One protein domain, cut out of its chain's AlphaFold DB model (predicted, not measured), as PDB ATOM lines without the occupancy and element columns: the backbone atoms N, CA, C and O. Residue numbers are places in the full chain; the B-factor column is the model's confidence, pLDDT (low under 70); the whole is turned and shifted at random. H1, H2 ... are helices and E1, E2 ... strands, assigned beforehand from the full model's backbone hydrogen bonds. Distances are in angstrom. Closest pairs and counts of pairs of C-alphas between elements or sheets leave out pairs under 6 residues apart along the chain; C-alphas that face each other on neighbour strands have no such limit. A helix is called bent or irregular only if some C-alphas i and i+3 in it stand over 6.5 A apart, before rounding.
ATOM      1  N   ASP A 135     315.006 214.995 236.072       89.81
ATOM      2  CA  ASP A 135     314.444 213.639 236.124       89.81
ATOM      3  C   ASP A 135     313.864 213.264 234.758       89.81
ATOM      4  O   ASP A 135     312.963 213.919 234.234       89.81
ATOM      5  N   ASP A 136     314.365 212.182 234.173       90.56
ATOM      6  CA  ASP A 136     313.990 211.792 232.822       90.56
ATOM      7  C   ASP A 136     312.554 211.277 232.694       90.56
ATOM      8  O   ASP A 136     311.994 211.362 231.606       90.56
ATOM      9  N   ARG A 137     311.938 210.795 233.779       89.69
ATOM     10  CA  ARG A 137     310.521 210.396 233.798       89.69
ATOM     11  C   ARG A 137     309.631 211.627 233.788       89.69
ATOM     12  O   ARG A 137     308.646 211.668 233.056       89.69
ATOM     13  N   LEU A 138     310.006 212.644 234.563       89.94
ATOM     14  CA  LEU A 138     309.329 213.937 234.543       89.94
ATOM     15  C   LEU A 138     309.457 214.591 233.162       89.94
ATOM     16  O   LEU A 138     308.474 215.112 232.645       89.94
ATOM     17  N   MET A 139     310.618 214.470 232.513       90.69
ATOM     18  CA  MET A 139     310.798 214.945 231.139       90.69
ATOM     19  C   MET A 139     309.889 214.246 230.123       90.69
ATOM     20  O   MET A 139     309.419 214.904 229.199       90.69
ATOM     21  N   GLU A 140     309.578 212.955 230.279       90.62
ATOM     22  CA  GLU A 140     308.571 212.312 229.420       90.62
ATOM     23  C   GLU A 140     307.176 212.931 229.622       90.62
ATOM     24  O   GLU A 140     306.481 213.210 228.645       90.62
ATOM     25  N   VAL A 141     306.785 213.239 230.865       89.31
ATOM     26  CA  VAL A 141     305.509 213.922 231.164       89.31
ATOM     27  C   VAL A 141     305.480 215.334 230.574       89.31
ATOM     28  O   VAL A 141     304.487 215.727 229.961       89.31
ATOM     29  N   VAL A 142     306.575 216.087 230.696       90.62
ATOM     30  CA  VAL A 142     306.725 217.423 230.097       90.62
ATOM     31  C   VAL A 142     306.574 217.359 228.583       90.62
ATOM     32  O   VAL A 142     305.858 218.174 228.004       90.62
ATOM     33  N   LYS A 143     307.207 216.375 227.937       90.62
ATOM     34  CA  LYS A 143     307.087 216.171 226.491       90.62
ATOM     35  C   LYS A 143     305.651 215.845 226.077       90.62
ATOM     36  O   LYS A 143     305.179 216.399 225.087       90.62
ATOM     37  N   LEU A 144     304.935 215.019 226.842       89.69
ATOM     38  CA  LEU A 144     303.513 214.744 226.602       89.69
ATOM     39  C   LEU A 144     302.653 216.009 226.744       89.69
ATOM     40  O   LEU A 144     301.832 216.289 225.872       89.69
ATOM     41  N   ALA A 145     302.869 216.797 227.800       89.69
ATOM     42  CA  ALA A 145     302.151 218.052 228.020       89.69
ATOM     43  C   ALA A 145     302.429 219.073 226.904       89.69
ATOM     44  O   ALA A 145     301.513 219.739 226.423       89.69
ATOM     45  N   LEU A 146     303.684 219.170 226.456       90.38
ATOM     46  CA  LEU A 146     304.066 220.043 225.353       90.38
ATOM     47  C   LEU A 146     303.449 219.582 224.026       90.38
ATOM     48  O   LEU A 146     302.888 220.404 223.305       90.38
ATOM     49  N   ALA A 147     303.484 218.287 223.716       89.56
ATOM     50  CA  ALA A 147     302.837 217.745 222.523       89.56
ATOM     51  C   ALA A 147     301.320 218.011 222.519       89.56
ATOM     52  O   ALA A 147     300.778 218.438 221.501       89.56
ATOM     53  N   ALA A 148     300.648 217.829 223.662       89.19
ATOM     54  CA  ALA A 148     299.225 218.134 223.812       89.19
ATOM     55  C   ALA A 148     298.928 219.622 223.575       89.19
ATOM     56  O   ALA A 148     297.976 219.957 222.874       89.19
ATOM     57  N   ARG A 149     299.777 220.510 224.104       88.62
ATOM     58  CA  ARG A 149     299.648 221.956 223.915       88.62
ATOM     59  C   ARG A 149     299.881 222.391 222.466       88.62
ATOM     60  O   ARG A 149     299.148 223.222 221.952       88.62
ATOM     61  N   LEU A 150     300.896 221.845 221.797       88.19
ATOM     62  CA  LEU A 150     301.171 222.147 220.385       88.19
ATOM     63  C   LEU A 150     300.004 221.728 219.488       88.19
ATOM     64  O   LEU A 150     299.671 222.427 218.531       88.19
ATOM     65  N   LEU A 151     299.344 220.624 219.837       89.12
ATOM     66  CA  LEU A 151     298.131 220.200 219.160       89.12
ATOM     67  C   LEU A 151     296.957 221.153 219.438       89.12
ATOM     68  O   LEU A 151     296.269 221.526 218.495       89.12
ATOM     69  N   SER A 152     296.728 221.560 220.694       87.81
ATOM     70  CA  SER A 152     295.592 222.425 221.053       87.81
ATOM     71  C   SER A 152     295.729 223.863 220.557       87.81
ATOM     72  O   SER A 152     294.753 224.436 220.081       87.81
ATOM     73  N   ASP A 153     296.920 224.446 220.689       87.94
ATOM     74  CA  ASP A 153     297.157 225.872 220.456       87.94
ATOM     75  C   ASP A 153     297.485 226.154 218.983       87.94
ATOM     76  O   ASP A 153     297.116 227.200 218.455       87.94
ATOM     77  N   GLU A 154     298.194 225.233 218.320       84.94
ATOM     78  CA  GLU A 154     298.739 225.439 216.970       84.94
ATOM     79  C   GLU A 154     298.204 224.433 215.937       84.94
ATOM     80  O   GLU A 154     298.571 224.510 214.766       84.94
ATOM     81  N   GLY A 155     297.379 223.457 216.340       86.12
ATOM     82  CA  GLY A 155     296.899 222.394 215.446       86.12
ATOM     83  C   GLY A 155     297.999 221.438 214.968       86.12
ATOM     84  O   GLY A 155     297.783 220.659 214.042       86.12
ATOM     85  N   LYS A 156     299.193 221.481 215.575       85.50
ATOM     86  CA  LYS A 156     300.359 220.709 215.134       85.50
ATOM     87  C   LYS A 156     300.449 219.382 215.873       85.50
ATOM     88  O   LYS A 156     300.748 219.335 217.067       85.50
ATOM     89  N   ARG A 157     300.263 218.279 215.149       87.12
ATOM     90  CA  ARG A 157     300.451 216.930 215.694       87.12
ATOM     91  C   ARG A 157     301.935 216.573 215.736       87.12
ATOM     92  O   ARG A 157     302.569 216.417 214.697       87.12
ATOM     93  N   VAL A 158     302.469 216.408 216.941       87.75
ATOM     94  CA  VAL A 158     303.860 215.994 217.173       87.75
ATOM     95  C   VAL A 158     303.975 214.468 217.115       87.75
ATOM     96  O   VAL A 158     303.276 213.768 217.844       87.75
ATOM     97  N   GLU A 159     304.864 213.951 216.268       84.50
ATOM     98  CA  GLU A 159     305.219 212.524 216.205       84.50
ATOM     99  C   GLU A 159     306.379 212.176 217.134       84.50
ATOM    100  O   GLU A 159     306.390 211.123 217.770       84.50
ATOM    101  N   MET A 160     307.367 213.065 217.208       84.62
ATOM    102  CA  MET A 160     308.556 212.888 218.027       84.62
ATOM    103  C   MET A 160     308.906 214.208 218.686       84.62
ATOM    104  O   MET A 160     308.893 215.248 218.038       84.62
ATOM    105  N   LEU A 161     309.254 214.154 219.966       88.25
ATOM    106  CA  LEU A 161     309.749 215.296 220.716       88.25
ATOM    107  C   LEU A 161     310.980 214.846 221.498       88.25
ATOM    108  O   LEU A 161     310.928 213.811 222.166       88.25
ATOM    109  N   ARG A 162     312.081 215.594 221.410       88.38
ATOM    110  CA  ARG A 162     313.310 215.299 222.158       88.38
ATOM    111  C   ARG A 162     313.845 216.532 222.851       88.38
ATOM    112  O   ARG A 162     313.861 217.606 222.260       88.38
ATOM    113  N   PHE A 163     314.294 216.359 224.085       89.75
ATOM    114  CA  PHE A 163     314.981 217.404 224.834       89.75
ATOM    115  C   PHE A 163     316.396 217.647 224.283       89.75
ATOM    116  O   PHE A 163     317.122 216.692 224.002       89.75
ATOM    117  N   LEU A 164     316.784 218.919 224.144       85.31
ATOM    118  CA  LEU A 164     318.105 219.340 223.660       85.31
ATOM    119  C   LEU A 164     318.971 219.928 224.779       85.31
ATOM    120  O   LEU A 164     320.129 219.544 224.942       85.31
ATOM    121  N   ALA A 165     318.426 220.912 225.494       85.25
ATOM    122  CA  ALA A 165     319.122 221.723 226.485       85.25
ATOM    123  C   ALA A 165     318.112 222.546 227.299       85.25
ATOM    124  O   ALA A 165     316.951 222.692 226.912       85.25
ATOM    125  N   CYS A 166     318.564 223.113 228.412       86.62
ATOM    126  CA  CYS A 166     317.809 224.093 229.183       86.62
ATOM    127  C   CYS A 166     318.745 225.104 229.842       86.62
ATOM    128  O   CYS A 166     319.929 224.829 230.040       86.62
ATOM    129  N   ASN A 167     318.175 226.236 230.228       84.38
ATOM    130  CA  ASN A 167     318.764 227.201 231.150       84.38
ATOM    131  C   ASN A 167     317.709 227.582 232.212       84.38
ATOM    132  O   ASN A 167     316.681 226.914 232.347       84.38
ATOM    133  N   ASP A 168     317.955 228.658 232.958       80.75
ATOM    134  CA  ASP A 168     317.063 229.132 234.027       80.75
ATOM    135  C   ASP A 168     315.756 229.783 233.531       80.75
ATOM    136  O   ASP A 168     314.891 230.115 234.340       80.75
ATOM    137  N   GLN A 169     315.600 230.008 232.227       81.19
ATOM    138  CA  GLN A 169     314.454 230.695 231.623       81.19
ATOM    139  C   GLN A 169     313.651 229.787 230.689       81.19
ATOM    140  O   GLN A 169     312.422 229.889 230.624       81.19
ATOM    141  N   GLU A 170     314.322 228.874 229.994       83.75
ATOM    142  CA  GLU A 170     313.720 228.113 228.912       83.75
ATOM    143  C   GLU A 170     314.265 226.686 228.776       83.75
ATOM    144  O   GLU A 170     315.345 226.321 229.252       83.75
ATOM    145  N   MET A 171     313.457 225.853 228.121       87.75
ATOM    146  CA  MET A 171     313.806 224.493 227.732       87.75
ATOM    147  C   MET A 171     313.630 224.348 226.230       87.75
ATOM    148  O   MET A 171     312.589 224.719 225.676       87.75
ATOM    149  N   LEU A 172     314.626 223.731 225.605       86.62
ATOM    150  CA  LEU A 172     314.682 223.527 224.171       86.62
ATOM    151  C   LEU A 172     314.380 222.087 223.830       86.62
ATOM    152  O   LEU A 172     315.001 221.145 224.335       86.62
ATOM    153  N   PHE A 173     313.450 221.945 222.902       88.75
ATOM    154  CA  PHE A 173     313.072 220.675 222.333       88.75
ATOM    155  C   PHE A 173     313.218 220.725 220.830       88.75
ATOM    156  O   PHE A 173     313.144 221.784 220.211       88.75
ATOM    157  N   ILE A 174     313.346 219.553 220.232       86.12
ATOM    158  CA  ILE A 174     313.090 219.398 218.816       86.12
ATOM    159  C   ILE A 174     311.870 218.529 218.587       86.12
ATOM    160  O   ILE A 174     311.755 217.450 219.173       86.12
ATOM    161  N   ALA A 175     310.966 219.017 217.742       86.94
ATOM    162  CA  ALA A 175     309.752 218.325 217.357       86.94
ATOM    163  C   ALA A 175     309.790 217.900 215.894       86.94
ATOM    164  O   ALA A 175     310.132 218.696 215.019       86.94
ATOM    165  N   GLN A 176     309.367 216.667 215.651       85.31
ATOM    166  CA  GLN A 176     308.914 216.182 214.358       85.31
ATOM    167  C   GLN A 176     307.399 216.287 214.317       85.31
ATOM    168  O   GLN A 176     306.729 215.756 215.209       85.31
ATOM    169  N   TYR A 177     306.856 216.922 213.287       84.62
ATOM    170  CA  TYR A 177     305.417 216.950 213.064       84.62
ATOM    171  C   TYR A 177     304.987 215.874 212.072       84.62
ATOM    172  O   TYR A 177     305.750 215.490 211.184       84.62
ATOM    173  N   ALA A 178     303.752 215.402 212.231       79.88
ATOM    174  CA  ALA A 178     303.104 214.592 211.213       79.88
ATOM    175  C   ALA A 178     302.896 215.446 209.950       79.88
ATOM    176  O   ALA A 178     302.592 216.638 210.084       79.88
ATOM    177  N   PRO A 179     303.034 214.873 208.742       71.38
ATOM    178  CA  PRO A 179     302.687 215.580 207.517       71.38
ATOM    179  C   PRO A 179     301.222 216.031 207.580       71.38
ATOM    180  O   PRO A 179     300.342 215.289 208.026       71.38
ATOM    181  N   THR A 180     300.959 217.271 207.176       62.53
ATOM    182  CA  THR A 180     299.595 217.792 207.056       62.53
ATOM    183  C   THR A 180     298.868 217.041 205.942       62.53
ATOM    184  O   THR A 180     299.423 216.870 204.860       62.53
ATOM    185  N   LEU A 220     322.818 227.624 223.300       48.56
ATOM    186  CA  LEU A 220     321.665 226.755 223.514       48.56
ATOM    187  C   LEU A 220     321.347 225.875 222.290       48.56
ATOM    188  O   LEU A 220     320.919 224.728 222.439       48.56
ATOM    189  N   TYR A 221     321.622 226.373 221.081       56.16
ATOM    190  CA  TYR A 221     321.360 225.678 219.813       56.16
ATOM    191  C   TYR A 221     322.511 224.791 219.313       56.16
ATOM    192  O   TYR A 221     322.349 224.112 218.297       56.16
ATOM    193  N   VAL A 222     323.652 224.709 220.017       55.88
ATOM    194  CA  VAL A 222     324.780 223.857 219.575       55.88
ATOM    195  C   VAL A 222     324.379 222.370 219.494       55.88
ATOM    196  O   VAL A 222     325.000 221.600 218.770       55.88
ATOM    197  N   ASN A 223     323.297 221.950 220.164       55.38
ATOM    198  CA  ASN A 223     322.795 220.570 220.141       55.38
ATOM    199  C   ASN A 223     321.858 220.236 218.979       55.38
ATOM    200  O   ASN A 223     321.590 219.056 218.741       55.38
ATOM    201  N   THR A 224     321.366 221.233 218.244       56.03
ATOM    202  CA  THR A 224     320.373 220.994 217.198       56.03
ATOM    203  C   THR A 224     320.986 220.224 216.031       56.03
ATOM    204  O   THR A 224     320.597 219.084 215.809       56.03
ATOM    205  N   GLU A 225     322.012 220.744 215.348       54.22
ATOM    206  CA  GLU A 225     322.691 220.004 214.263       54.22
ATOM    207  C   GLU A 225     323.199 218.619 214.723       54.22
ATOM    208  O   GLU A 225     323.143 217.640 213.972       54.22
ATOM    209  N   ARG A 226     323.601 218.509 215.999       56.53
ATOM    210  CA  ARG A 226     324.090 217.273 216.633       56.53
ATOM    211  C   ARG A 226     323.016 216.193 216.700       56.53
ATOM    212  O   ARG A 226     323.254 215.063 216.272       56.53
ATOM    213  N   LEU A 227     321.811 216.512 217.178       55.84
ATOM    214  CA  LEU A 227     320.690 215.567 217.177       55.84
ATOM    215  C   LEU A 227     320.128 215.340 215.765       55.84
ATOM    216  O   LEU A 227     319.698 214.222 215.468       55.84
ATOM    217  N   LEU A 228     320.259 216.328 214.875       57.91
ATOM    218  CA  LEU A 228     319.729 216.292 213.514       57.91
ATOM    219  C   LEU A 228     320.550 215.532 212.469       57.91
ATOM    220  O   LEU A 228     319.980 215.088 211.473       57.91
ATOM    221  N   GLY A 229     321.850 215.312 212.679       52.62
ATOM    222  CA  GLY A 229     322.709 214.688 211.667       52.62
ATOM    223  C   GLY A 229     322.195 213.341 211.123       52.62
ATOM    224  O   GLY A 229     322.178 212.345 211.854       52.62
ATOM    225  N   ASN A 230     321.862 213.322 209.823       45.25
ATOM    226  CA  ASN A 230     321.451 212.212 208.937       45.25
ATOM    227  C   ASN A 230     320.265 211.332 209.384       45.25
ATOM    228  O   ASN A 230     320.052 210.273 208.798       45.25
ATOM    229  N   SER A 231     319.500 211.713 210.411       44.91
ATOM    230  CA  SER A 231     318.334 210.930 210.877       44.91
ATOM    231  C   SER A 231     316.992 211.643 210.722       44.91
ATOM    232  O   SER A 231     315.968 211.097 211.129       44.91
ATOM    233  N   LEU A 232     316.974 212.827 210.113       52.69
ATOM    234  CA  LEU A 232     315.737 213.436 209.645       52.69
ATOM    235  C   LEU A 232     315.546 213.041 208.188       52.69
ATOM    236  O   LEU A 232     316.326 213.457 207.337       52.69
ATOM    237  N   GLY A 233     314.560 212.187 207.915       48.34
ATOM    238  CA  GLY A 233     314.150 211.917 206.538       48.34
ATOM    239  C   GLY A 233     313.668 213.194 205.847       48.34
ATOM    240  O   GLY A 233     313.249 214.135 206.522       48.34
ATOM    241  N   GLU A 234     313.718 213.197 204.515       48.12
ATOM    242  CA  GLU A 234     313.376 214.345 203.660       48.12
ATOM    243  C   GLU A 234     311.898 214.778 203.791       48.12
ATOM    244  O   GLU A 234     311.580 215.940 203.560       48.12
ATOM    245  N   ASP A 235     311.022 213.898 204.300       52.50
ATOM    246  CA  ASP A 235     309.559 214.054 204.229       52.50
ATOM    247  C   ASP A 235     308.864 214.488 205.536       52.50
ATOM    248  O   ASP A 235     307.658 214.284 205.687       52.50
ATOM    249  N   ARG A 236     309.573 215.011 206.549       54.50
ATOM    250  CA  ARG A 236     308.919 215.421 207.815       54.50
ATOM    251  C   ARG A 236     309.365 216.796 208.286       54.50
ATOM    252  O   ARG A 236     310.555 217.069 208.393       54.50
ATOM    253  N   HIS A 237     308.398 217.654 208.610       66.44
ATOM    254  CA  HIS A 237     308.654 219.010 209.087       66.44
ATOM    255  C   HIS A 237     309.216 218.951 210.515       66.44
ATOM    256  O   HIS A 237     308.522 218.559 211.457       66.44
ATOM    257  N   TRP A 238     310.483 219.338 210.675       73.12
ATOM    258  CA  TRP A 238     311.145 219.451 211.974       73.12
ATOM    259  C   TRP A 238     311.228 220.905 212.412       73.12
ATOM    260  O   TRP A 238     311.504 221.787 211.604       73.12
ATOM    261  N   SER A 239     311.036 221.158 213.703       77.44
ATOM    262  CA  SER A 239     311.231 222.492 214.265       77.44
ATOM    263  C   SER A 239     311.856 222.431 215.649       77.44
ATOM    264  O   SER A 239     311.603 221.507 216.429       77.44
ATOM    265  N   ILE A 240     312.677 223.435 215.947       78.81
ATOM    266  CA  ILE A 240     313.138 223.678 217.307       78.81
ATOM    267  C   ILE A 240     312.043 224.450 218.028       78.81
ATOM    268  O   ILE A 240     311.497 225.416 217.497       78.81
ATOM    269  N   ILE A 241     311.738 224.019 219.241       81.06
ATOM    270  CA  ILE A 241     310.702 224.610 220.065       81.06
ATOM    271  C   ILE A 241     311.334 225.062 221.375       81.06
ATOM    272  O   ILE A 241     311.807 224.239 222.159       81.06
ATOM    273  N   ASP A 242     311.290 226.370 221.608       76.50
ATOM    274  CA  ASP A 242     311.558 226.966 222.910       76.50
ATOM    275  C   ASP A 242     310.269 227.059 223.730       76.50
ATOM    276  O   ASP A 242     309.254 227.568 223.227       76.50
ATOM    277  N   ARG A 243     310.270 226.567 224.976       79.44
ATOM    278  CA  ARG A 243     309.107 226.708 225.865       79.44
ATOM    279  C   ARG A 243     309.491 226.946 227.324       79.44
ATOM    280  O   ARG A 243     309.585 225.999 228.104       79.44
ATOM    281  N   GLY A 244     309.461 228.205 227.767       75.00
ATOM    282  CA  GLY A 244     309.434 228.557 229.202       75.00
ATOM    283  C   GLY A 244     308.245 227.963 229.994       75.00
ATOM    284  O   GLY A 244     308.276 227.855 231.219       75.00
ATOM    285  N   PHE A 245     307.177 227.508 229.320       79.62
ATOM    286  CA  PHE A 245     306.120 226.696 229.948       79.62
ATOM    287  C   PHE A 245     306.646 225.359 230.492       79.62
ATOM    288  O   PHE A 245     306.261 224.965 231.589       79.62
ATOM    289  N   ALA A 246     307.527 224.682 229.751       79.88
ATOM    290  CA  ALA A 246     308.070 223.389 230.153       79.88
ATOM    291  C   ALA A 246     308.916 223.508 231.430       79.88
ATOM    292  O   ALA A 246     308.797 222.667 232.317       79.88
ATOM    293  N   LEU A 247     309.679 224.598 231.570       79.38
ATOM    294  CA  LEU A 247     310.480 224.861 232.765       79.38
ATOM    295  C   LEU A 247     309.619 224.925 234.040       79.38
ATOM    296  O   LEU A 247     309.947 224.291 235.041       79.38
ATOM    297  N   ARG A 248     308.464 225.601 233.974       78.12
ATOM    298  CA  ARG A 248     307.520 225.718 235.101       78.12
ATOM    299  C   ARG A 248     306.922 224.383 235.553       78.12
ATOM    300  O   ARG A 248     306.541 224.256 236.710       78.12
ATOM    301  N   LEU A 249     306.832 223.391 234.664       77.31
ATOM    302  CA  LEU A 249     306.349 222.051 235.019       77.31
ATOM    303  C   LEU A 249     307.382 221.240 235.811       77.31
ATOM    304  O   LEU A 249     307.005 220.330 236.545       77.31
ATOM    305  N   VAL A 250     308.673 221.545 235.644       74.44
ATOM    306  CA  VAL A 250     309.780 220.784 236.246       74.44
ATOM    307  C   VAL A 250     310.331 221.455 237.498       74.44
ATOM    308  O   VAL A 250     310.762 220.773 238.425       74.44
ATOM    309  N   ALA A 251     310.269 222.782 237.550       69.31
ATOM    310  CA  ALA A 251     310.619 223.592 238.705       69.31
ATOM    311  C   ALA A 251     309.408 224.451 239.117       69.31
ATOM    312  O   ALA A 251     309.420 225.661 238.878       69.31
ATOM    313  N   PRO A 252     308.341 223.857 239.691       54.94
ATOM    314  CA  PRO A 252     307.261 224.652 240.263       54.94
ATOM    315  C   PRO A 252     307.857 225.547 241.357       54.94
ATOM    316  O   PRO A 252     308.695 225.083 242.130       54.94
ATOM    317  N   ASP A 253     307.489 226.830 241.346       49.34
ATOM    318  CA  ASP A 253     308.068 227.897 242.169       49.34
ATOM    319  C   ASP A 253     308.528 227.421 243.556       49.34
ATOM    320  O   ASP A 253     307.757 226.843 244.321       49.34
ATOM    321  N   LYS A 254     309.770 227.759 243.932       46.50
ATOM    322  CA  LYS A 254     310.313 227.571 245.296       46.50
ATOM    323  C   LYS A 254     309.579 228.398 246.374       46.50
ATOM    324  O   LYS A 254     310.069 228.497 247.494       46.50
ATOM    325  N   ASN A 255     308.435 228.994 246.047       39.34
ATOM    326  CA  ASN A 255     307.619 229.810 246.932       39.34
ATOM    327  C   ASN A 255     306.277 229.120 247.201       39.34
ATOM    328  O   ASN A 255     305.253 229.498 246.633       39.34
ATOM    329  N   HIS A 256     306.291 228.150 248.113       37.47
ATOM    330  CA  HIS A 256     305.154 227.842 248.978       37.47
ATOM    331  C   HIS A 256     305.647 227.517 250.385       37.47
ATOM    332  O   HIS A 256     306.608 226.725 250.503       37.47
TER     333      HIS A 256
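Overview. This is residues 135 to 180 and 220 to 256 of the 256 residues of the protein "CpXC domain-containing protein" of Mageeibacillus indolicus (UniProt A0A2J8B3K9). A strongly twisted wall of three antiparallel strands, in the order E1, E2, E3, lies between two helices: the long H1 packs slantwise over one face and the short H2 lies over the other. A third helix, H3, sits at one end of the sheet beside H1, and a tail, residues 251 to 256, follows it. The printed part has 83 residues with three named helices and three named strands, in the order H1, E1, E2, H2, E3, H3; the class is mixed, helices and strands. It is compact, with a radius of gyration of the C-alphas of 13.4 A, yet elongated, spanning 48 by 29 by 20 A.

Along the chain. E1 is residues 158 to 166, 20.1 A long, beginning at C-alpha 158 (303.860, 215.994, 217.173). E2 is residues 171 to 177, 18.5 A, and E3 residues 238 to 242, 13.3 A. H1 is residues 136 to 154, 25.9 A, beginning at C-alpha 136 (313.990, 211.792, 232.822). H2 is residues 222 to 228, 10.9 A, and only just irregular: C-alphas 222 and 225 are 6.9 A apart. H3, residues 244 to 250, 10.5 A, ends at C-alpha 250 (309.780, 220.784, 236.246).

Arrangement. The hairpin E1 and E2 has N 162 and O 174 within hydrogen-bond range at 2.9 A; E2 and E3 have N 173 and O 241 at 2.9 A. H1 is on the sheet at a height of 8.9 A, its closest C-alphas to E1 being Ala 147 and Val 158, 5.7 A. H2 is on the opposite face, height 8.8 A, over E2 and along the strands at 22 degrees on the local plane. H3 only grazes the sheet with residues 244 to 248. It touches residues 138 to 146 of H1, closest C-alphas Val 142 and Ala 246, 6.1 A. H1 has every O i to N i+4 pair within hydrogen-bond range, H2 2 of 3, and H3 0 of 3 but 3 of 4 O i to N i+3 pairs.

Size, cuts and confidence. The C-alphas of Glu 234 and His 256, the two farthest apart, are 48.0 A apart. Residues 181 to 219 are not printed; C-alphas 180 and 220 are 29.0 A apart across this cut. Of the links printed whole, none is long. pLDDT is under 70 at residues 180, 220 to 237 and 251 to 256.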